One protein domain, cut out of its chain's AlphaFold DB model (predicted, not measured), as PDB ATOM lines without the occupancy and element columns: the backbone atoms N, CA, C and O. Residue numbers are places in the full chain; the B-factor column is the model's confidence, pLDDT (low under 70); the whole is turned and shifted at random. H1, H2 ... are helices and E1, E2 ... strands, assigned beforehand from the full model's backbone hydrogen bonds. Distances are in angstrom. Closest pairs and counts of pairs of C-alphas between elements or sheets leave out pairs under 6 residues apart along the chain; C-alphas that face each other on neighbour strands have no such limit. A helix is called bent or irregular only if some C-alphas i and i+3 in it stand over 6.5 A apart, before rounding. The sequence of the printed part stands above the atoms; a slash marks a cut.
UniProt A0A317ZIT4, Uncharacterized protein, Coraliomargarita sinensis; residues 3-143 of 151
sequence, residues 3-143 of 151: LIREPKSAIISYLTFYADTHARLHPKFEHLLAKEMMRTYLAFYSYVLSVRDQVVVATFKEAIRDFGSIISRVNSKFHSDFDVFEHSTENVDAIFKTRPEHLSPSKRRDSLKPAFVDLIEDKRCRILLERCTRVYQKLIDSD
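This is residues 3 to 143 of the 151 residues of an uncharacterized protein of Coraliomargarita sinensis (UniProt A0A317ZIT4). Four helices make a crossed cluster, with H2 and H7 side by side and H1 and H6 crossing each other next to them; from the end of H2 the chain swings out through E1, H3, H4 and H5 and returns to H6, a wide, open loop. The printed part has 141 residues in the order H1 H2 E1 H3 H4 H5 H6 H7, and is mostly helix. It is flat, 49 by 39 by 18 A, and only just loose, close to compact, with a radius of gyration of the C-alphas of 17.4 A.

Start at residues 3 to 4, which pair, parallel, with residues 58 to 59 of E1, residues 57 to 59. Next, H1, residues 7 to 21, touches H6, residues 107 to 121, at Thr 16 and Arg 109, the closest C-alphas, 5.3 A, a steep tilt of 50 degrees, opposite ways. H2, residues 27 to 50, touches H7, residues 123 to 141, at C-alphas 42 and 132, 5.4 A, a shallow tilt of 24 degrees, the same way. H2 touches H1 with residues 30 to 41 alone, closest at C-alphas 37 and 11, 6.5 A. H3, residues 60 to 63, is close to but not clearly touching H4, residues 67 to 78, while H5, residues 89 to 98, touches no helix. Every O i to N i+4 pair is within hydrogen-bond range in H1, H2, H4 and H5, against 9 of 11 in H6 and 13 of 15 in H7; H3 is too short for one.

Find C-alpha 27 at (-34.455, 15.135, -19.581); H2 runs 35.0 A from there. H7 runs 27.1 A to C-alpha 141 at (-23.104, 7.271, 13.044). H6 and H7 are irregular: C-alphas 111 and 114 are 7.0 A apart, 124 and 127 7.5 A.

The C-alphas farthest apart, His 26 and His 79, are 49.6 A apart. The printed part has no cut and no long link. Residues 93 to 102, of which 93 to 98 belong to H5, stand free. Residues 24 to 25, 99 to 105 and 142 to 143 have pLDDT under 70.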
ATOM      1  N   LEU A   3     -18.635  19.758   6.079       96.62
ATOM      2  CA  LEU A   3     -20.090  19.801   6.179       96.62
ATOM      3  C   LEU A   3     -20.683  18.622   5.410       96.62
ATOM      4  O   LEU A   3     -20.257  18.368   4.289       96.62
ATOM      5  N   ILE A   4     -21.688  17.954   5.969       97.38
ATOM      6  CA  ILE A   4     -22.422  16.889   5.291       97.38
ATOM      7  C   ILE A   4     -23.933  17.104   5.357       97.38
ATOM      8  O   ILE A   4     -24.500  17.511   6.369       97.38
ATOM      9  N   ARG A   5     -24.619  16.807   4.255       97.12
ATOM     10  CA  ARG A   5     -26.078  16.880   4.140       97.12
ATOM     11  C   ARG A   5     -26.611  15.547   3.640       97.12
ATOM     12  O   ARG A   5     -25.937  14.877   2.856       97.12
ATOM     13  N   GLU A   6     -27.820  15.204   4.076       97.31
ATOM     14  CA  GLU A   6     -28.560  14.045   3.576       97.31
ATOM     15  C   GLU A   6     -28.537  14.047   2.027       97.31
ATOM     16  O   GLU A   6     -28.841  15.089   1.426       97.31
ATOM     17  N   PRO A   7     -28.110  12.946   1.377       97.75
ATOM     18  CA  PRO A   7     -27.807  12.932  -0.051       97.75
ATOM     19  C   PRO A   7     -28.951  13.398  -0.945       97.75
ATOM     20  O   PRO A   7     -28.722  14.232  -1.821       97.75
ATOM     21  N   LYS A   8     -30.178  12.909  -0.725       96.69
ATOM     22  CA  LYS A   8     -31.351  13.287  -1.525       96.69
ATOM     23  C   LYS A   8     -31.555  14.798  -1.469       96.69
ATOM     24  O   LYS A   8     -31.646  15.457  -2.504       96.69
ATOM     25  N   SER A   9     -31.522  15.362  -0.270       95.44
ATOM     26  CA  SER A   9     -31.650  16.797  -0.032       95.44
ATOM     27  C   SER A   9     -30.529  17.607  -0.687       95.44
ATOM     28  O   SER A   9     -30.791  18.677  -1.237       95.44
ATOM     29  N   ALA A  10     -29.285  17.122  -0.640       96.44
ATOM     30  CA  ALA A  10     -28.135  17.787  -1.252       96.44
ATOM     31  C   ALA A  10     -28.226  17.799  -2.787       96.44
ATOM     32  O   ALA A  10     -28.066  18.849  -3.410       96.44
ATOM     33  N   ILE A  11     -28.547  16.651  -3.385       96.44
ATOM     34  CA  ILE A  11     -28.627  16.477  -4.838       96.44
ATOM     35  C   ILE A  11     -29.792  17.285  -5.412       96.44
ATOM     36  O   ILE A  11     -29.588  18.038  -6.359       96.44
ATOM     37  N   ILE A  12     -30.987  17.218  -4.809       94.62
ATOM     38  CA  ILE A  12     -32.140  18.035  -5.238       94.62
ATOM     39  C   ILE A  12     -31.800  19.524  -5.155       94.62
ATOM     40  O   ILE A  12     -32.108  20.285  -6.072       94.62
ATOM     41  N   SER A  13     -31.151  19.954  -4.070       92.62
ATOM     42  CA  SER A  13     -30.746  21.351  -3.897       92.62
ATOM     43  C   SER A  13     -29.821  21.826  -5.018       92.62
ATOM     44  O   SER A  13     -29.966  22.954  -5.480       92.62
ATOM     45  N   TYR A  14     -28.894  20.978  -5.468       92.75
ATOM     46  CA  TYR A  14     -28.013  21.305  -6.584       92.75
ATOM     47  C   TYR A  14     -28.755  21.305  -7.925       92.75
ATOM     48  O   TYR A  14     -28.636  22.259  -8.685       92.75
ATOM     49  N   LEU A  15     -29.561  20.276  -8.209       92.56
ATOM     50  CA  LEU A  15     -30.301  20.164  -9.471       92.56
ATOM     51  C   LEU A  15     -31.291  21.320  -9.661       92.56
ATOM     52  O   LEU A  15     -31.343  21.921 -10.730       92.56
ATOM     53  N   THR A  16     -32.023  21.683  -8.604       91.00
ATOM     54  CA  THR A  16     -32.928  22.842  -8.618       91.00
ATOM     55  C   THR A  16     -32.178  24.152  -8.821       91.00
ATOM     56  O   THR A  16     -32.622  24.980  -9.609       91.00
ATOM     57  N   PHE A  17     -31.032  24.342  -8.159       88.62
ATOM     58  CA  PHE A  17     -30.182  25.511  -8.384       88.62
ATOM     59  C   PHE A  17     -29.679  25.584  -9.829       88.62
ATOM     60  O   PHE A  17     -29.764  26.639 -10.457       88.62
ATOM     61  N   TYR A  18     -29.213  24.463 -10.374       89.19
ATOM     62  CA  TYR A  18     -28.722  24.394 -11.743       89.19
ATOM     63  C   TYR A  18     -29.833  24.741 -12.744       89.19
ATOM     64  O   TYR A  18     -29.645  25.594 -13.603       89.19
ATOM     65  N   ALA A  19     -31.020  24.151 -12.594       88.62
ATOM     66  CA  ALA A  19     -32.167  24.410 -13.466       88.62
ATOM     67  C   ALA A  19     -32.771  25.820 -13.310       88.62
ATOM     68  O   ALA A  19     -33.415  26.314 -14.236       88.62
ATOM     69  N   ASP A  20     -32.591  26.473 -12.159       85.25
ATOM     70  CA  ASP A  20     -32.991  27.873 -11.966       85.25
ATOM     71  C   ASP A  20     -32.017  28.826 -12.680       85.25
ATOM     72  O   ASP A  20     -32.431  29.784 -13.330       85.25
ATOM     73  N   THR A  21     -30.721  28.530 -12.625       84.31
ATOM     74  CA  THR A  21     -29.665  29.393 -13.182       84.31
ATOM     75  C   THR A  21     -29.367  29.153 -14.664       84.31
ATOM     76  O   THR A  21     -28.755  30.005 -15.300       84.31
ATOM     77  N   HIS A  22     -29.814  28.030 -15.232       82.31
ATOM     78  CA  HIS A  22     -29.562  27.651 -16.624       82.31
ATOM     79  C   HIS A  22     -30.872  27.449 -17.401       82.31
ATOM     80  O   HIS A  22     -31.950  27.287 -16.825       82.31
ATOM     81  N   ALA A  23     -30.792  27.451 -18.737       75.31
ATOM     82  CA  ALA A  23     -31.922  27.081 -19.587       75.31
ATOM     83  C   ALA A  23     -32.391  25.645 -19.282       75.31
ATOM     84  O   ALA A  23     -31.597  24.797 -18.867       75.31
ATOM     85  N   ARG A  24     -33.688  25.373 -19.494       66.88
ATOM     86  CA  ARG A  24     -34.283  24.065 -19.189       66.88
ATOM     87  C   ARG A  24     -33.509  22.959 -19.902       66.88
ATOM     88  O   ARG A  24     -33.397  22.948 -21.126       66.88
ATOM     89  N   LEU A  25     -32.991  22.031 -19.110       69.81
ATOM     90  CA  LEU A  25     -32.211  20.913 -19.603       69.81
ATOM     91  C   LEU A  25     -33.113  19.887 -20.289       69.81
ATOM     92  O   LEU A  25     -34.257  19.660 -19.900       69.81
ATOM     93  N   HIS A  26     -32.573  19.223 -21.306       80.75
ATOM     94  CA  HIS A  26     -33.217  18.047 -21.874       80.75
ATOM     95  C   HIS A  26     -33.241  16.913 -20.820       80.75
ATOM     96  O   HIS A  26     -32.201  16.672 -20.199       80.75
ATOM     97  N   PRO A  27     -34.331  16.132 -20.658       79.81
ATOM     98  CA  PRO A  27     -34.455  15.135 -19.581       79.81
ATOM     99  C   PRO A  27     -33.302  14.120 -19.488       79.81
ATOM    100  O   PRO A  27     -32.871  13.725 -18.407       79.81
ATOM    101  N   LYS A  28     -32.734  13.704 -20.631       82.88
ATOM    102  CA  LYS A  28     -31.542  12.825 -20.643       82.88
ATOM    103  C   LYS A  28     -30.338  13.454 -19.927       82.88
ATOM    104  O   LYS A  28     -29.593  12.734 -19.263       82.88
ATOM    105  N   PHE A  29     -30.153  14.765 -20.064       88.06
ATOM    106  CA  PHE A  29     -29.073  15.493 -19.409       88.06
ATOM    107  C   PHE A  29     -29.324  15.622 -17.903       88.06
ATOM    108  O   PHE A  29     -28.393  15.447 -17.129       88.06
ATOM    109  N   GLU A  30     -30.573  15.807 -17.468       90.88
ATOM    110  CA  GLU A  30     -30.920  15.862 -16.039       90.88
ATOM    111  C   GLU A  30     -30.556  14.556 -15.309       90.88
ATOM    112  O   GLU A  30     -29.937  14.587 -14.246       90.88
ATOM    113  N   HIS A  31     -30.837  13.392 -15.911       91.88
ATOM    114  CA  HIS A  31     -30.402  12.105 -15.349       91.88
ATOM    115  C   HIS A  31     -28.885  11.932 -15.346       91.88
ATOM    116  O   HIS A  31     -28.337  11.312 -14.432       91.88
ATOM    117  N   LEU A  32     -28.196  12.406 -16.387       93.56
ATOM    118  CA  LEU A  32     -26.739  12.349 -16.432       93.56
ATOM    119  C   LEU A  32     -26.140  13.205 -15.313       93.56
ATOM    120  O   LEU A  32     -25.320  12.700 -14.552       93.56
ATOM    121  N   LEU A  33     -26.626  14.437 -15.167       94.25
ATOM    122  CA  LEU A  33     -26.209  15.376 -14.133       94.25
ATOM    123  C   LEU A  33     -26.485  14.831 -12.729       94.25
ATOM    124  O   LEU A  33     -25.598  14.850 -11.884       94.25
ATOM    125  N   ALA A  34     -27.673  14.274 -12.481       95.50
ATOM    126  CA  ALA A  34     -28.012  13.679 -11.189       95.50
ATOM    127  C   ALA A  34     -27.068  12.526 -10.814       95.50
ATOM    128  O   ALA A  34     -26.568  12.471  -9.690       95.50
ATOM    129  N   LYS A  35     -26.781  11.623 -11.762       97.00
ATOM    130  CA  LYS A  35     -25.821  10.531 -11.545       97.00
ATOM    131  C   LYS A  35     -24.417  11.060 -11.293       97.00
ATOM    132  O   LYS A  35     -23.719  10.508 -10.448       97.00
ATOM    133  N   GLU A  36     -24.011  12.106 -12.002       97.19
ATOM    134  CA  GLU A  36     -22.699  12.709 -11.807       97.19
ATOM    135  C   GLU A  36     -22.571  13.336 -10.422       97.19
ATOM    136  O   GLU A  36     -21.626  13.040  -9.700       97.19
ATOM    137  N   MET A  37     -23.588  14.069  -9.968       97.19
ATOM    138  CA  MET A  37     -23.616  14.610  -8.609       97.19
ATOM    139  C   MET A  37     -23.590  13.514  -7.540       97.19
ATOM    140  O   MET A  37     -22.894  13.656  -6.537       97.19
ATOM    141  N   MET A  38     -24.284  12.391  -7.756       98.31
ATOM    142  CA  MET A  38     -24.205  11.230  -6.860       98.31
ATOM    143  C   MET A  38     -22.805  10.611  -6.834       98.31
ATOM    144  O   MET A  38     -22.321  10.250  -5.763       98.31
ATOM    145  N   ARG A  39     -22.131  10.488  -7.983       98.50
ATOM    146  CA  ARG A  39     -20.754   9.973  -8.040       98.50
ATOM    147  C   ARG A  39     -19.782  10.899  -7.331       98.50
ATOM    148  O   ARG A  39     -18.983  10.408  -6.542       98.50
ATOM    149  N   THR A  40     -19.892  12.205  -7.550       98.25
ATOM    150  CA  THR A  40     -19.074  13.210  -6.865       98.25
ATOM    151  C   THR A  40     -19.313  13.180  -5.359       98.25
ATOM    152  O   THR A  40     -18.352  13.126  -4.595       98.25
ATOM    153  N   TYR A  41     -20.578  13.122  -4.921       98.50
ATOM    154  CA  TYR A  41     -20.936  12.954  -3.510       98.50
ATOM    155  C   TYR A  41     -20.273  11.699  -2.936       98.50
ATOM    156  O   TYR A  41     -19.583  11.759  -1.919       98.50
ATOM    157  N   LEU A  42     -20.448  10.558  -3.607       98.19
ATOM    158  CA  LEU A  42     -19.904   9.289  -3.153       98.19
ATOM    159  C   LEU A  42     -18.376   9.324  -3.076       98.19
ATOM    160  O   LEU A  42     -17.830   8.898  -2.065       98.19
ATOM    161  N   ALA A  43     -17.692   9.826  -4.103       98.31
ATOM    162  CA  ALA A  43     -16.236   9.903  -4.146       98.31
ATOM    163  C   ALA A  43     -15.690  10.783  -3.015       98.31
ATOM    164  O   ALA A  43     -14.852  10.329  -2.236       98.31
ATOM    165  N   PHE A  44     -16.222  12.001  -2.876       98.50
ATOM    166  CA  PHE A  44     -15.790  12.943  -1.850       98.50
ATOM    167  C   PHE A  44     -16.005  12.381  -0.443       98.50
ATOM    168  O   PHE A  44     -15.059  12.272   0.331       98.50
ATOM    169  N   TYR A  45     -17.226  11.952  -0.113       98.06
ATOM    170  CA  TYR A  45     -17.515  11.491   1.244       98.06
ATOM    171  C   TYR A  45     -16.936  10.107   1.557       98.06
ATOM    172  O   TYR A  45     -16.664   9.823   2.720       98.06
ATOM    173  N   SER A  46     -16.673   9.263   0.552       97.06
ATOM    174  CA  SER A  46     -15.904   8.028   0.775       97.06
ATOM    175  C   SER A  46     -14.456   8.337   1.151       97.06
ATOM    176  O   SER A  46     -13.904   7.666   2.017       97.06
ATOM    177  N   TYR A  47     -13.855   9.368   0.549       97.75
ATOM    178  CA  TYR A  47     -12.530   9.838   0.949       97.75
ATOM    179  C   TYR A  47     -12.556  10.492   2.336       97.75
ATOM    180  O   TYR A  47     -11.731  10.180   3.182       97.75
ATOM    181  N   VAL A  48     -13.552  11.333   2.631       97.38
ATOM    182  CA  VAL A  48     -13.724  11.898   3.984       97.38
ATOM    183  C   VAL A  48     -13.836  10.795   5.037       97.38
ATOM    184  O   VAL A  48     -13.294  10.939   6.129       97.38
ATOM    185  N   LEU A  49     -14.500   9.681   4.714       95.50
ATOM    186  CA  LEU A  49     -14.612   8.537   5.614       95.50
ATOM    187  C   LEU A  49     -13.249   7.886   5.912       95.50
ATOM    188  O   LEU A  49     -13.045   7.449   7.041       95.50
ATOM    189  N   SER A  50     -12.306   7.847   4.962       96.00
ATOM    190  CA  SER A  50     -10.968   7.284   5.213       96.00
ATOM    191  C   SER A  50     -10.087   8.183   6.084       96.00
ATOM    192  O   SER A  50      -9.208   7.684   6.780       96.00
ATOM    193  N   VAL A  51     -10.341   9.494   6.092       96.19
ATOM    194  CA  VAL A  51      -9.644  10.478   6.945       96.19
ATOM    195  C   VAL A  51     -10.531  11.004   8.074       96.19
ATOM    196  O   VAL A  51     -10.318  12.097   8.597       96.19
ATOM    197  N   ARG A  52     -11.551  10.234   8.467       93.25
ATOM    198  CA  ARG A  52     -12.631  10.689   9.350       93.25
ATOM    199  C   ARG A  52     -12.148  11.232  10.690       93.25
ATOM    200  O   ARG A  52     -12.650  12.257  11.151       93.25
ATOM    201  N   ASP A  53     -11.175  10.565  11.301       93.62
ATOM    202  CA  ASP A  53     -10.601  10.979  12.582       93.62
ATOM    203  C   ASP A  53      -9.686  12.203  12.464       93.62
ATOM    204  O   ASP A  53      -9.281  12.753  13.481       93.62
ATOM    205  N   GLN A  54      -9.377  12.676  11.255       96.06
ATOM    206  CA  GLN A  54      -8.551  13.864  11.018       96.06
ATOM    207  C   GLN A  54      -9.392  15.122  10.767       96.06
ATOM    208  O   GLN A  54      -8.862  16.229  10.744       96.06
ATOM    209  N   VAL A  55     -10.715  14.989  10.640       96.06
ATOM    210  CA  VAL A  55     -11.633  16.101  10.366       96.06
ATOM    211  C   VAL A  55     -12.727  16.209  11.429       96.06
ATOM    212  O   VAL A  55     -13.094  15.232  12.074       96.06
ATOM    213  N   VAL A  56     -13.279  17.412  11.599       96.56
ATOM    214  CA  VAL A  56     -14.587  17.601  12.250       96.56
ATOM    215  C   VAL A  56     -15.657  17.471  11.177       96.56
ATOM    216  O   VAL A  56     -15.631  18.247  10.216       96.56
ATOM    217  N   VAL A  57     -16.567  16.511  11.333       96.31
ATOM    218  CA  VAL A  57     -17.762  16.374  10.494       96.31
ATOM    219  C   VAL A  57     -18.927  17.067  11.195       96.31
ATOM    220  O   VAL A  57     -19.148  16.883  12.391       96.31
ATOM    221  N   ALA A  58     -19.647  17.899  10.450       96.38
ATOM    222  CA  ALA A  58     -20.829  18.597  10.933       96.38
ATOM    223  C   ALA A  58     -21.990  18.387   9.969       96.38
ATOM    224  O   ALA A  58     -21.808  18.398   8.749       96.38
ATOM    225  N   THR A  59     -23.198  18.209  10.497       96.56
ATOM    226  CA  THR A  59     -24.373  18.062   9.630       96.56
ATOM    227  C   THR A  59     -24.890  19.424   9.176       96.56
ATOM    228  O   THR A  59     -24.753  20.426   9.870       96.56
ATOM    229  N   PHE A  60     -25.574  19.475   8.034       94.50
ATOM    230  CA  PHE A  60     -26.244  20.698   7.585       94.50
ATOM    231  C   PHE A  60     -27.249  21.226   8.616       94.50
ATOM    232  O   PHE A  60     -27.349  22.433   8.797       94.50
ATOM    233  N   LYS A  61     -27.979  20.335   9.303       93.25
ATOM    234  CA  LYS A  61     -28.942  20.728  10.343       93.25
ATOM    235  C   LYS A  61     -28.256  21.372  11.542       93.25
ATOM    236  O   LYS A  61     -28.798  22.320  12.089       93.25
ATOM    237  N   GLU A  62     -27.104  20.846  11.935       93.81
ATOM    238  CA  GLU A  62     -26.279  21.416  12.997       93.81
ATOM    239  C   GLU A  62     -25.767  22.799  12.588       93.81
ATOM    240  O   GLU A  62     -25.994  23.769  13.296       93.81
ATOM    241  N   ALA A  63     -25.213  22.931  11.379       93.31
ATOM    242  CA  ALA A  63     -24.651  24.195  10.908       93.31
ATOM    243  C   ALA A  63     -25.654  25.360  10.869       93.31
ATOM    244  O   ALA A  63     -25.260  26.504  11.065       93.31
ATOM    245  N   ILE A  64     -26.937  25.080  10.625       91.31
ATOM    246  CA  ILE A  64     -27.993  26.106  10.573       91.31
ATOM    247  C   ILE A  64     -28.744  26.301  11.899       91.31
ATOM    248  O   ILE A  64     -29.718  27.044  11.915       91.31
ATOM    249  N   ARG A  65     -28.389  25.568  12.960       91.62
ATOM    250  CA  ARG A  65     -29.064  25.647  14.271       91.62
ATOM    251  C   ARG A  65     -28.118  25.981  15.409       91.62
ATOM    252  O   ARG A  65     -28.542  26.578  16.387       91.62
ATOM    253  N   ASP A  66     -26.877  25.535  15.297       92.75
ATOM    254  CA  ASP A  66     -25.854  25.678  16.316       92.75
ATOM    255  C   ASP A  66     -24.474  25.584  15.655       92.75
ATOM    256  O   ASP A  66     -23.767  24.580  15.707       92.75
ATOM    257  N   PHE A  67     -24.107  26.651  14.949       94.12
ATOM    258  CA  PHE A  67     -22.775  26.749  14.353       94.12
ATOM    259  C   PHE A  67     -21.677  26.915  15.419       94.12
ATOM    260  O   PHE A  67     -20.529  26.533  15.186       94.12
ATOM    261  N   GLY A  68     -22.032  27.439  16.598       95.31
ATOM    262  CA  GLY A  68     -21.120  27.633  17.720       95.31
ATOM    263  C   GLY A  68     -20.519  26.321  18.216       95.31
ATOM    264  O   GLY A  68     -19.298  26.220  18.338       95.31
ATOM    265  N   SER A  69     -21.327  25.275  18.407       95.19
ATOM    266  CA  SER A  69     -20.799  23.965  18.822       95.19
ATOM    267  C   SER A  69     -19.847  23.341  17.799       95.19
ATOM    268  O   SER A  69     -18.888  22.659  18.176       95.19
ATOM    269  N   ILE A  70     -20.034  23.617  16.504       96.31
ATOM    270  CA  ILE A  70     -19.094  23.191  15.463       96.31
ATOM    271  C   ILE A  70     -17.749  23.903  15.635       96.31
ATOM    272  O   ILE A  70     -16.707  23.242  15.589       96.31
ATOM    273  N   ILE A  71     -17.758  25.219  15.871       97.19
ATOM    274  CA  ILE A  71     -16.541  26.005  16.122       97.19
ATOM    275  C   ILE A  71     -15.816  25.475  17.363       97.19
ATOM    276  O   ILE A  71     -14.620  25.197  17.296       97.19
ATOM    277  N   SER A  72     -16.538  25.208  18.454       96.88
ATOM    278  CA  SER A  72     -15.962  24.628  19.674       96.88
ATOM    279  C   SER A  72     -15.286  23.271  19.425       96.88
ATOM    280  O   SER A  72     -14.187  23.024  19.931       96.88
ATOM    281  N   ARG A  73     -15.882  22.394  18.599       96.44
ATOM    282  CA  ARG A  73     -15.258  21.118  18.191       96.44
ATOM    283  C   ARG A  73     -14.012  21.325  17.330       96.44
ATOM    284  O   ARG A  73     -13.050  20.572  17.472       96.44
ATOM    285  N   VAL A  74     -14.013  22.323  16.445       97.62
ATOM    286  CA  VAL A  74     -12.840  22.689  15.633       97.62
ATOM    287  C   VAL A  74     -11.705  23.183  16.530       97.62
ATOM    288  O   VAL A  74     -10.612  22.623  16.450       97.62
ATOM    289  N   ASN A  75     -11.985  24.125  17.433       98.00
ATOM    290  CA  ASN A  75     -11.028  24.644  18.413       98.00
ATOM    291  C   ASN A  75     -10.421  23.531  19.262       98.00
ATOM    292  O   ASN A  75      -9.201  23.413  19.348       98.00
ATOM    293  N   SER A  76     -11.262  22.643  19.790       97.25
ATOM    294  CA  SER A  76     -10.804  21.513  20.602       97.25
ATOM    295  C   SER A  76      -9.919  20.542  19.815       97.25
ATOM    296  O   SER A  76      -8.917  20.060  20.333       97.25
ATOM    297  N   LYS A  77     -10.278  20.235  18.561       96.81
ATOM    298  CA  LYS A  77      -9.568  19.236  17.750       96.81
ATOM    299  C   LYS A  77      -8.225  19.729  17.222       96.81
ATOM    300  O   LYS A  77      -7.288  18.941  17.125       96.81
ATOM    301  N   PHE A  78      -8.178  20.982  16.787       97.38
ATOM    302  CA  PHE A  78      -7.023  21.548  16.092       97.38
ATOM    303  C   PHE A  78      -6.238  22.535  16.955       97.38
ATOM    304  O   PHE A  78      -5.290  23.131  16.455       97.38
ATOM    305  N   HIS A  79      -6.612  22.684  18.229       97.38
ATOM    306  CA  HIS A  79      -6.012  23.634  19.165       97.38
ATOM    307  C   HIS A  79      -6.026  25.073  18.622       97.38
ATOM    308  O   HIS A  79      -5.033  25.790  18.712       97.38
ATOM    309  N   SER A  80      -7.156  25.470  18.030       97.31
ATOM    310  CA  SER A  80      -7.409  26.834  17.548       97.31
ATOM    311  C   SER A  80      -8.270  27.636  18.528       97.31
ATOM    312  O   SER A  80      -8.845  27.076  19.461       97.31
ATOM    313  N   ASP A  81      -8.384  28.939  18.286       97.25
ATOM    314  CA  ASP A  81      -9.043  29.930  19.143       97.25
ATOM    315  C   ASP A  81     -10.093  30.769  18.389       97.25
ATOM    316  O   ASP A  81     -10.302  31.939  18.689       97.25
ATOM    317  N   PHE A  82     -10.784  30.177  17.408       97.62
ATOM    318  CA  PHE A  82     -11.838  30.881  16.673       97.62
ATOM    319  C   PHE A  82     -12.968  31.331  17.606       97.62
ATOM    320  O   PHE A  82     -13.447  30.539  18.423       97.62
ATOM    321  N   ASP A  83     -13.452  32.558  17.413       96.88
ATOM    322  CA  ASP A  83     -14.604  33.085  18.145       96.88
ATOM    323  C   ASP A  83     -15.845  32.215  17.920       96.88
ATOM    324  O   ASP A  83     -16.244  31.930  16.787       96.88
ATOM    325  N   VAL A  84     -16.473  31.790  19.016       95.75
ATOM    326  CA  VAL A  84     -17.674  30.954  18.972       95.75
ATOM    327  C   VAL A  84     -18.881  31.817  18.612       95.75
ATOM    328  O   VAL A  84     -19.189  32.795  19.287       95.75
ATOM    329  N   PHE A  85     -19.599  31.426  17.561       93.88
ATOM    330  CA  PHE A  85     -20.831  32.098  17.159       93.88
ATOM    331  C   PHE A  85     -21.992  31.737  18.093       93.88
ATOM    332  O   PHE A  85     -22.394  30.574  18.165       93.88
ATOM    333  N   GLU A  86     -22.580  32.737  18.747       94.19
ATOM    334  CA  GLU A  86     -23.833  32.578  19.486       94.19
ATOM    335  C   GLU A  86     -25.014  32.557  18.506       94.19
ATOM    336  O   GLU A  86     -25.312  33.552  17.839       94.19
ATOM    337  N   HIS A  87     -25.695  31.413  18.414       89.62
ATOM    338  CA  HIS A  87     -26.790  31.194  17.469       89.62
ATOM    339  C   HIS A  87     -28.118  31.791  17.972       89.62
ATOM    340  O   HIS A  87     -29.080  31.072  18.239       89.62
ATOM    341  N   SER A  88     -28.160  33.117  18.112       91.69
ATOM    342  CA  SER A  88     -29.360  33.891  18.449       91.69
ATOM    343  C   SER A  88     -30.060  34.428  17.195       91.69
ATOM    344  O   SER A  88     -29.442  34.584  16.135       91.69
ATOM    345  N   THR A  89     -31.356  34.731  17.304       89.69
ATOM    346  CA  THR A  89     -32.135  35.335  16.208       89.69
ATOM    347  C   THR A  89     -31.515  36.661  15.772       89.69
ATOM    348  O   THR A  89     -31.373  36.923  14.581       89.69
ATOM    349  N   GLU A  90     -31.071  37.465  16.735       93.00
ATOM    350  CA  GLU A  90     -30.465  38.776  16.531       93.00
ATOM    351  C   GLU A  90     -29.176  38.675  15.711       93.00
ATOM    352  O   GLU A  90     -28.987  39.425  14.748       93.00
ATOM    353  N   ASN A  91     -28.309  37.716  16.050       91.12
ATOM    354  CA  ASN A  91     -27.047  37.497  15.348       91.12
ATOM    355  C   ASN A  91     -27.281  36.963  13.930       91.12
ATOM    356  O   ASN A  91     -26.601  37.375  12.987       91.12
ATOM    357  N   VAL A  92     -28.265  36.077  13.754       89.06
ATOM    358  CA  VAL A  92     -28.642  35.559  12.434       89.06
ATOM    359  C   VAL A  92     -29.217  36.673  11.551       89.06
ATOM    360  O   VAL A  92     -28.782  36.837  10.409       89.06
ATOM    361  N   ASP A  93     -30.119  37.498  12.081       88.44
ATOM    362  CA  ASP A  93     -30.694  38.639  11.364       88.44
ATOM    363  C   ASP A  93     -29.631  39.678  10.985       88.44
ATOM    364  O   ASP A  93     -29.679  40.250   9.892       88.44
ATOM    365  N   ALA A  94     -28.645  39.914  11.856       89.38
ATOM    366  CA  ALA A  94     -27.518  40.792  11.556       89.38
ATOM    367  C   ALA A  94     -26.719  40.298  10.337       89.38
ATOM    368  O   ALA A  94     -26.386  41.100   9.459       89.38
ATOM    369  N   ILE A  95     -26.484  38.985  10.214       86.38
ATOM    370  CA  ILE A  95     -25.828  38.392   9.038       86.38
ATOM    371  C   ILE A  95     -26.660  38.653   7.776       86.38
ATOM    372  O   ILE A  95     -26.136  39.199   6.801       86.38
ATOM    373  N   PHE A  96     -27.959  38.332   7.800       83.06
ATOM    374  CA  PHE A  96     -28.836  38.483   6.632       83.06
ATOM    375  C   PHE A  96     -28.990  39.941   6.170       83.06
ATOM    376  O   PHE A  96     -29.108  40.190   4.970       83.06
ATOM    377  N   LYS A  97     -28.922  40.919   7.083       85.31
ATOM    378  CA  LYS A  97     -28.948  42.354   6.740       85.31
ATOM    379  C   LYS A  97     -27.715  42.811   5.957       85.31
ATOM    380  O   LYS A  97     -27.822  43.717   5.138       85.31
ATOM    381  N   THR A  98     -26.552  42.202   6.194       81.50
ATOM    382  CA  THR A  98     -25.283  42.611   5.553       81.50
ATOM    383  C   THR A  98     -25.047  41.978   4.181       81.50
ATOM    384  O   THR A  98     -24.201  42.457   3.428       81.50
ATOM    385  N   ARG A  99     -25.782  40.914   3.832       67.62
ATOM    386  CA  ARG A  99     -25.626  40.183   2.563       67.62
ATOM    387  C   ARG A  99     -26.985  39.900   1.913       67.62
ATOM    388  O   ARG A  99     -27.423  38.756   1.901       67.62
ATOM    389  N   PRO A 100     -27.665  40.912   1.343       59.44
ATOM    390  CA  PRO A 100     -28.996  40.733   0.754       59.44
ATOM    391  C   PRO A 100     -29.007  39.767  -0.446       59.44
ATOM    392  O   PRO A 100     -30.028  39.137  -0.725       59.44
ATOM    393  N   GLU A 101     -27.872  39.594  -1.128       59.59
ATOM    394  CA  GLU A 101     -27.682  38.634  -2.221       59.59
ATOM    395  C   GLU A 101     -27.468  37.210  -1.688       59.59
ATOM    396  O   GLU A 101     -26.405  36.603  -1.823       59.59
ATOM    397  N   HIS A 102     -28.488  36.646  -1.051       57.50
ATOM    398  CA  HIS A 102     -28.456  35.234  -0.703       57.50
ATOM    399  C   HIS A 102     -28.912  34.375  -1.889       57.50
ATOM    400  O   HIS A 102     -29.949  34.614  -2.504       57.50
ATOM    401  N   LEU A 103     -28.206  33.262  -2.125       60.66
ATOM    402  CA  LEU A 103     -28.728  32.093  -2.848       60.66
ATOM    403  C   LEU A 103     -29.825  31.386  -2.017       60.66
ATOM    404  O   LEU A 103     -29.864  30.152  -1.930       60.66
ATOM    405  N   SER A 104     -30.719  32.147  -1.385       63.78
ATOM    406  CA  SER A 104     -31.810  31.705  -0.514       63.78
ATOM    407  C   SER A 104     -33.002  31.209  -1.334       63.78
ATOM    408  O   SER A 104     -33.202  31.677  -2.459       63.78
ATOM    409  N   PRO A 105     -33.742  30.198  -0.834       65.50
ATOM    410  CA  PRO A 105     -34.783  29.489  -1.580       65.50
ATOM    411  C   PRO A 105     -35.640  30.435  -2.428       65.50
ATOM    412  O   PRO A 105     -36.239  31.373  -1.912       65.50
ATOM    413  N   SER A 106     -35.644  30.223  -3.745       77.69
ATOM    414  CA  SER A 106     -36.481  30.997  -4.663       77.69
ATOM    415  C   SER A 106     -37.781  30.230  -4.888       77.69
ATOM    416  O   SER A 106     -37.765  28.998  -4.960       77.69
ATOM    417  N   LYS A 107     -38.907  30.937  -5.072       83.56
ATOM    418  CA  LYS A 107     -40.196  30.299  -5.411       83.56
ATOM    419  C   LYS A 107     -40.070  29.367  -6.623       83.56
ATOM    420  O   LYS A 107     -40.709  28.321  -6.674       83.56
ATOM    421  N   ARG A 108     -39.204  29.733  -7.576       83.25
ATOM    422  CA  ARG A 108     -38.876  28.912  -8.744       83.25
ATOM    423  C   ARG A 108     -38.119  27.636  -8.370       83.25
ATOM    424  O   ARG A 108     -38.472  26.572  -8.857       83.25
ATOM    425  N   ARG A 109     -37.126  27.685  -7.476       83.62
ATOM    426  CA  ARG A 109     -36.469  26.457  -6.992       83.62
ATOM    427  C   ARG A 109     -37.427  25.549  -6.242       83.62
ATOM    428  O   ARG A 109     -37.352  24.336  -6.415       83.62
ATOM    429  N   ASP A 110     -38.334  26.116  -5.454       87.75
ATOM    430  CA  ASP A 110     -39.332  25.335  -4.727       87.75
ATOM    431  C   ASP A 110     -40.305  24.615  -5.666       87.75
ATOM    432  O   ASP A 110     -40.589  23.439  -5.443       87.75
ATOM    433  N   SER A 111     -40.734  25.257  -6.759       89.38
ATOM    434  CA  SER A 111     -41.611  24.619  -7.749       89.38
ATOM    435  C   SER A 111     -40.923  23.525  -8.577       89.38
ATOM    436  O   SER A 111     -41.596  22.634  -9.088       89.38
ATOM    437  N   LEU A 112     -39.588  23.546  -8.678       89.06
ATOM    438  CA  LEU A 112     -38.802  22.527  -9.384       89.06
ATOM    439  C   LEU A 112     -38.514  21.278  -8.537       89.06
ATOM    440  O   LEU A 112     -38.211  20.221  -9.096       89.06
ATOM    441  N   LYS A 113     -38.587  21.370  -7.202       90.81
ATOM    442  CA  LYS A 113     -38.235  20.263  -6.293       90.81
ATOM    443  C   LYS A 113     -38.964  18.950  -6.608       90.81
ATOM    444  O   LYS A 113     -38.263  17.940  -6.661       90.81
ATOM    445  N   PRO A 114     -40.295  18.919  -6.833       93.25
ATOM    446  CA  PRO A 114     -41.008  17.661  -7.059       93.25
ATOM    447  C   PRO A 114     -40.468  16.882  -8.265       93.25
ATOM    448  O   PRO A 114     -40.149  15.707  -8.137       93.25
ATOM    449  N   ALA A 115     -40.229  17.561  -9.393       90.88
ATOM    450  CA  ALA A 115     -39.712  16.920 -10.603       90.88
ATOM    451  C   ALA A 115     -38.342  16.253 -10.380       90.88
ATOM    452  O   ALA A 115     -38.080  15.162 -10.888       90.88
ATOM    453  N   PHE A 116     -37.464  16.881  -9.590       93.25
ATOM    454  CA  PHE A 116     -36.160  16.300  -9.273       93.25
ATOM    455  C   PHE A 116     -36.214  15.208  -8.206       93.25
ATOM    456  O   PHE A 116     -35.326  14.360  -8.206       93.25
ATOM    457  N   VAL A 117     -37.224  15.201  -7.327       94.50
ATOM    458  CA  VAL A 117     -37.484  14.063  -6.428       94.50
ATOM    459  C   VAL A 117     -37.792  12.824  -7.263       94.50
ATOM    460  O   VAL A 117     -37.090  11.824  -7.130       94.50
ATOM    461  N   ASP A 118     -38.753  12.924  -8.181       93.44
ATOM    462  CA  ASP A 118     -39.152  11.803  -9.038       93.44
ATOM    463  C   ASP A 118     -37.970  11.299  -9.882       93.44
ATOM    464  O   ASP A 118     -37.728  10.096 -10.006       93.44
ATOM    465  N   LEU A 119     -37.167  12.228 -10.412       93.00
ATOM    466  CA  LEU A 119     -35.996  11.918 -11.230       93.00
ATOM    467  C   LEU A 119     -34.948  11.069 -10.498       93.00
ATOM    468  O   LEU A 119     -34.373  10.161 -11.105       93.00
ATOM    469  N   ILE A 120     -34.648  11.379  -9.232       94.12
ATOM    470  CA  ILE A 120     -33.609  10.660  -8.476       94.12
ATOM    471  C   ILE A 120     -34.120   9.362  -7.847       94.12
ATOM    472  O   ILE A 120     -33.311   8.484  -7.541       94.12
ATOM    473  N   GLU A 121     -35.434   9.238  -7.661       92.81
ATOM    474  CA  GLU A 121     -36.085   8.017  -7.174       92.81
ATOM    475  C   GLU A 121     -36.356   7.003  -8.297       92.81
ATOM    476  O   GLU A 121     -36.573   5.818  -8.030       92.81
ATOM    477  N   ASP A 122     -36.246   7.432  -9.558       92.31
ATOM    478  CA  ASP A 122     -36.238   6.554 -10.724       92.31
ATOM    479  C   ASP A 122     -35.183   5.435 -10.591       92.31
ATOM    480  O   ASP A 122     -34.062   5.617 -10.095       92.31
ATOM    481  N   LYS A 123     -35.522   4.251 -11.118       90.50
ATOM    482  CA  LYS A 123     -34.669   3.051 -11.120       90.50
ATOM    483  C   LYS A 123     -33.240   3.286 -11.632       90.50
ATOM    484  O   LYS A 123     -32.324   2.591 -11.206       90.50
ATOM    485  N   ARG A 124     -33.028   4.268 -12.518       91.12
ATOM    486  CA  ARG A 124     -31.715   4.650 -13.071       91.12
ATOM    487  C   ARG A 124     -30.786   5.299 -12.043       91.12
ATOM    488  O   ARG A 124     -29.572   5.276 -12.245       91.12
ATOM    489  N   CYS A 125     -31.336   5.888 -10.986       94.06
ATOM    490  CA  CYS A 125     -30.602   6.633  -9.963       94.06
ATOM    491  C   CYS A 125     -30.599   5.923  -8.602       94.06
ATOM    492  O   CYS A 125     -29.641   6.079  -7.844       94.06
ATOM    493  N   ARG A 126     -31.604   5.082  -8.328       93.88
ATOM    494  CA  ARG A 126     -31.825   4.414  -7.036       93.88
ATOM    495  C   ARG A 126     -30.577   3.767  -6.426       93.88
ATOM    496  O   ARG A 126     -30.228   4.067  -5.290       93.88
ATOM    497  N   ILE A 127     -29.859   2.943  -7.193       96.19
ATOM    498  CA  ILE A 127     -28.667   2.226  -6.698       96.19
ATOM    499  C   ILE A 127     -27.560   3.203  -6.270       96.19
ATOM    500  O   ILE A 127     -26.882   2.983  -5.267       96.19
ATOM    501  N   LEU A 128     -27.351   4.286  -7.026       97.31
ATOM    502  CA  LEU A 128     -26.352   5.299  -6.679       97.31
ATOM    503  C   LEU A 128     -26.793   6.113  -5.462       97.31
ATOM    504  O   LEU A 128     -25.976   6.338  -4.572       97.31
ATOM    505  N   LEU A 129     -28.072   6.485  -5.387       97.75
ATOM    506  CA  LEU A 129     -28.620   7.203  -4.240       97.75
ATOM    507  C   LEU A 129     -28.458   6.391  -2.947       97.75
ATOM    508  O   LEU A 129     -27.937   6.913  -1.967       97.75
ATOM    509  N   GLU A 130     -28.781   5.097  -2.966       97.81
ATOM    510  CA  GLU A 130     -28.584   4.202  -1.818       97.81
ATOM    511  C   GLU A 130     -27.113   4.106  -1.385       97.81
ATOM    512  O   GLU A 130     -26.814   4.040  -0.190       97.81
ATOM    513  N   ARG A 131     -26.165   4.115  -2.333       98.12
ATOM    514  CA  ARG A 131     -24.728   4.154  -2.008       98.12
ATOM    515  C   ARG A 131     -24.350   5.455  -1.307       98.12
ATOM    516  O   ARG A 131     -23.617   5.400  -0.323       98.12
ATOM    517  N   CYS A 132     -24.858   6.593  -1.780       98.38
ATOM    518  CA  CYS A 132     -24.655   7.878  -1.114       98.38
ATOM    519  C   CYS A 132     -25.237   7.864   0.303       98.38
ATOM    520  O   CYS A 132     -24.556   8.279   1.238       98.38
ATOM    521  N   THR A 133     -26.448   7.325   0.483       98.00
ATOM    522  CA  THR A 133     -27.093   7.193   1.799       98.00
ATOM    523  C   THR A 133     -26.267   6.334   2.747       98.00
ATOM    524  O   THR A 133     -26.068   6.718   3.892       98.00
ATOM    525  N   ARG A 134     -25.697   5.216   2.282       97.81
ATOM    526  CA  ARG A 134     -24.822   4.384   3.125       97.81
ATOM    527  C   ARG A 134     -23.569   5.121   3.599       97.81
ATOM    528  O   ARG A 134     -23.168   4.942   4.744       97.81
ATOM    529  N   VAL A 135     -22.935   5.921   2.741       97.44
ATOM    530  CA  VAL A 135     -21.758   6.714   3.141       97.44
ATOM    531  C   VAL A 135     -22.145   7.845   4.092       97.44
ATOM    532  O   VAL A 135     -21.441   8.059   5.076       97.44
ATOM    533  N   TYR A 136     -23.278   8.510   3.846       97.69
ATOM    534  CA  TYR A 136     -23.841   9.505   4.760       97.69
ATOM    535  C   TYR A 136     -24.025   8.920   6.167       97.69
ATOM    536  O   TYR A 136     -23.490   9.477   7.123       97.69
ATOM    537  N   GLN A 137     -24.666   7.752   6.268       96.88
ATOM    538  CA  GLN A 137     -24.918   7.062   7.535       96.88
ATOM    539  C   GLN A 137     -23.630   6.716   8.271       96.88
ATOM    540  O   GLN A 137     -23.463   7.094   9.423       96.88
ATOM    541  N   LYS A 138     -22.651   6.125   7.581       95.81
ATOM    542  CA  LYS A 138     -21.347   5.821   8.190       95.81
ATOM    543  C   LYS A 138     -20.663   7.055   8.779       95.81
ATOM    544  O   LYS A 138     -20.040   6.958   9.832       95.81
ATOM    545  N   LEU A 139     -20.753   8.206   8.113       94.19
ATOM    546  CA  LEU A 139     -20.121   9.439   8.583       94.19
ATOM    547  C   LEU A 139     -20.814  10.040   9.811       94.19
ATOM    548  O   LEU A 139     -20.101  10.517  10.697       94.19
ATOM    549  N   ILE A 140     -22.152   9.995   9.868       92.06
ATOM    550  CA  ILE A 140     -22.935  10.542  10.989       92.06
ATOM    551  C   ILE A 140     -23.011   9.585  12.187       92.06
ATOM    552  O   ILE A 140     -22.957  10.040  13.322       92.06
ATOM    553  N   ASP A 141     -23.068   8.269  11.964       85.19
ATOM    554  CA  ASP A 141     -23.104   7.271  13.044       85.19
ATOM    555  C   ASP A 141     -21.747   7.195  13.765       85.19
ATOM    556  O   ASP A 141     -21.654   6.833  14.933       85.19
ATOM    557  N   SER A 142     -20.672   7.598  13.084       65.25
ATOM    558  CA  SER A 142     -19.346   7.731  13.696       65.25
ATOM    559  C   SER A 142     -19.226   8.968  14.606       65.25
ATOM    560  O   SER A 142     -18.283   9.039  15.391       65.25
ATOM    561  N   ASP A 143     -20.151   9.938  14.523       58.19
ATOM    562  CA  ASP A 143     -20.233  11.074  15.461       58.19
ATOM    563  C   ASP A 143     -20.994  10.712  16.748       58.19
ATOM    564  O   ASP A 143     -20.688  11.256  17.807       58.19
TER     565      ASP A 143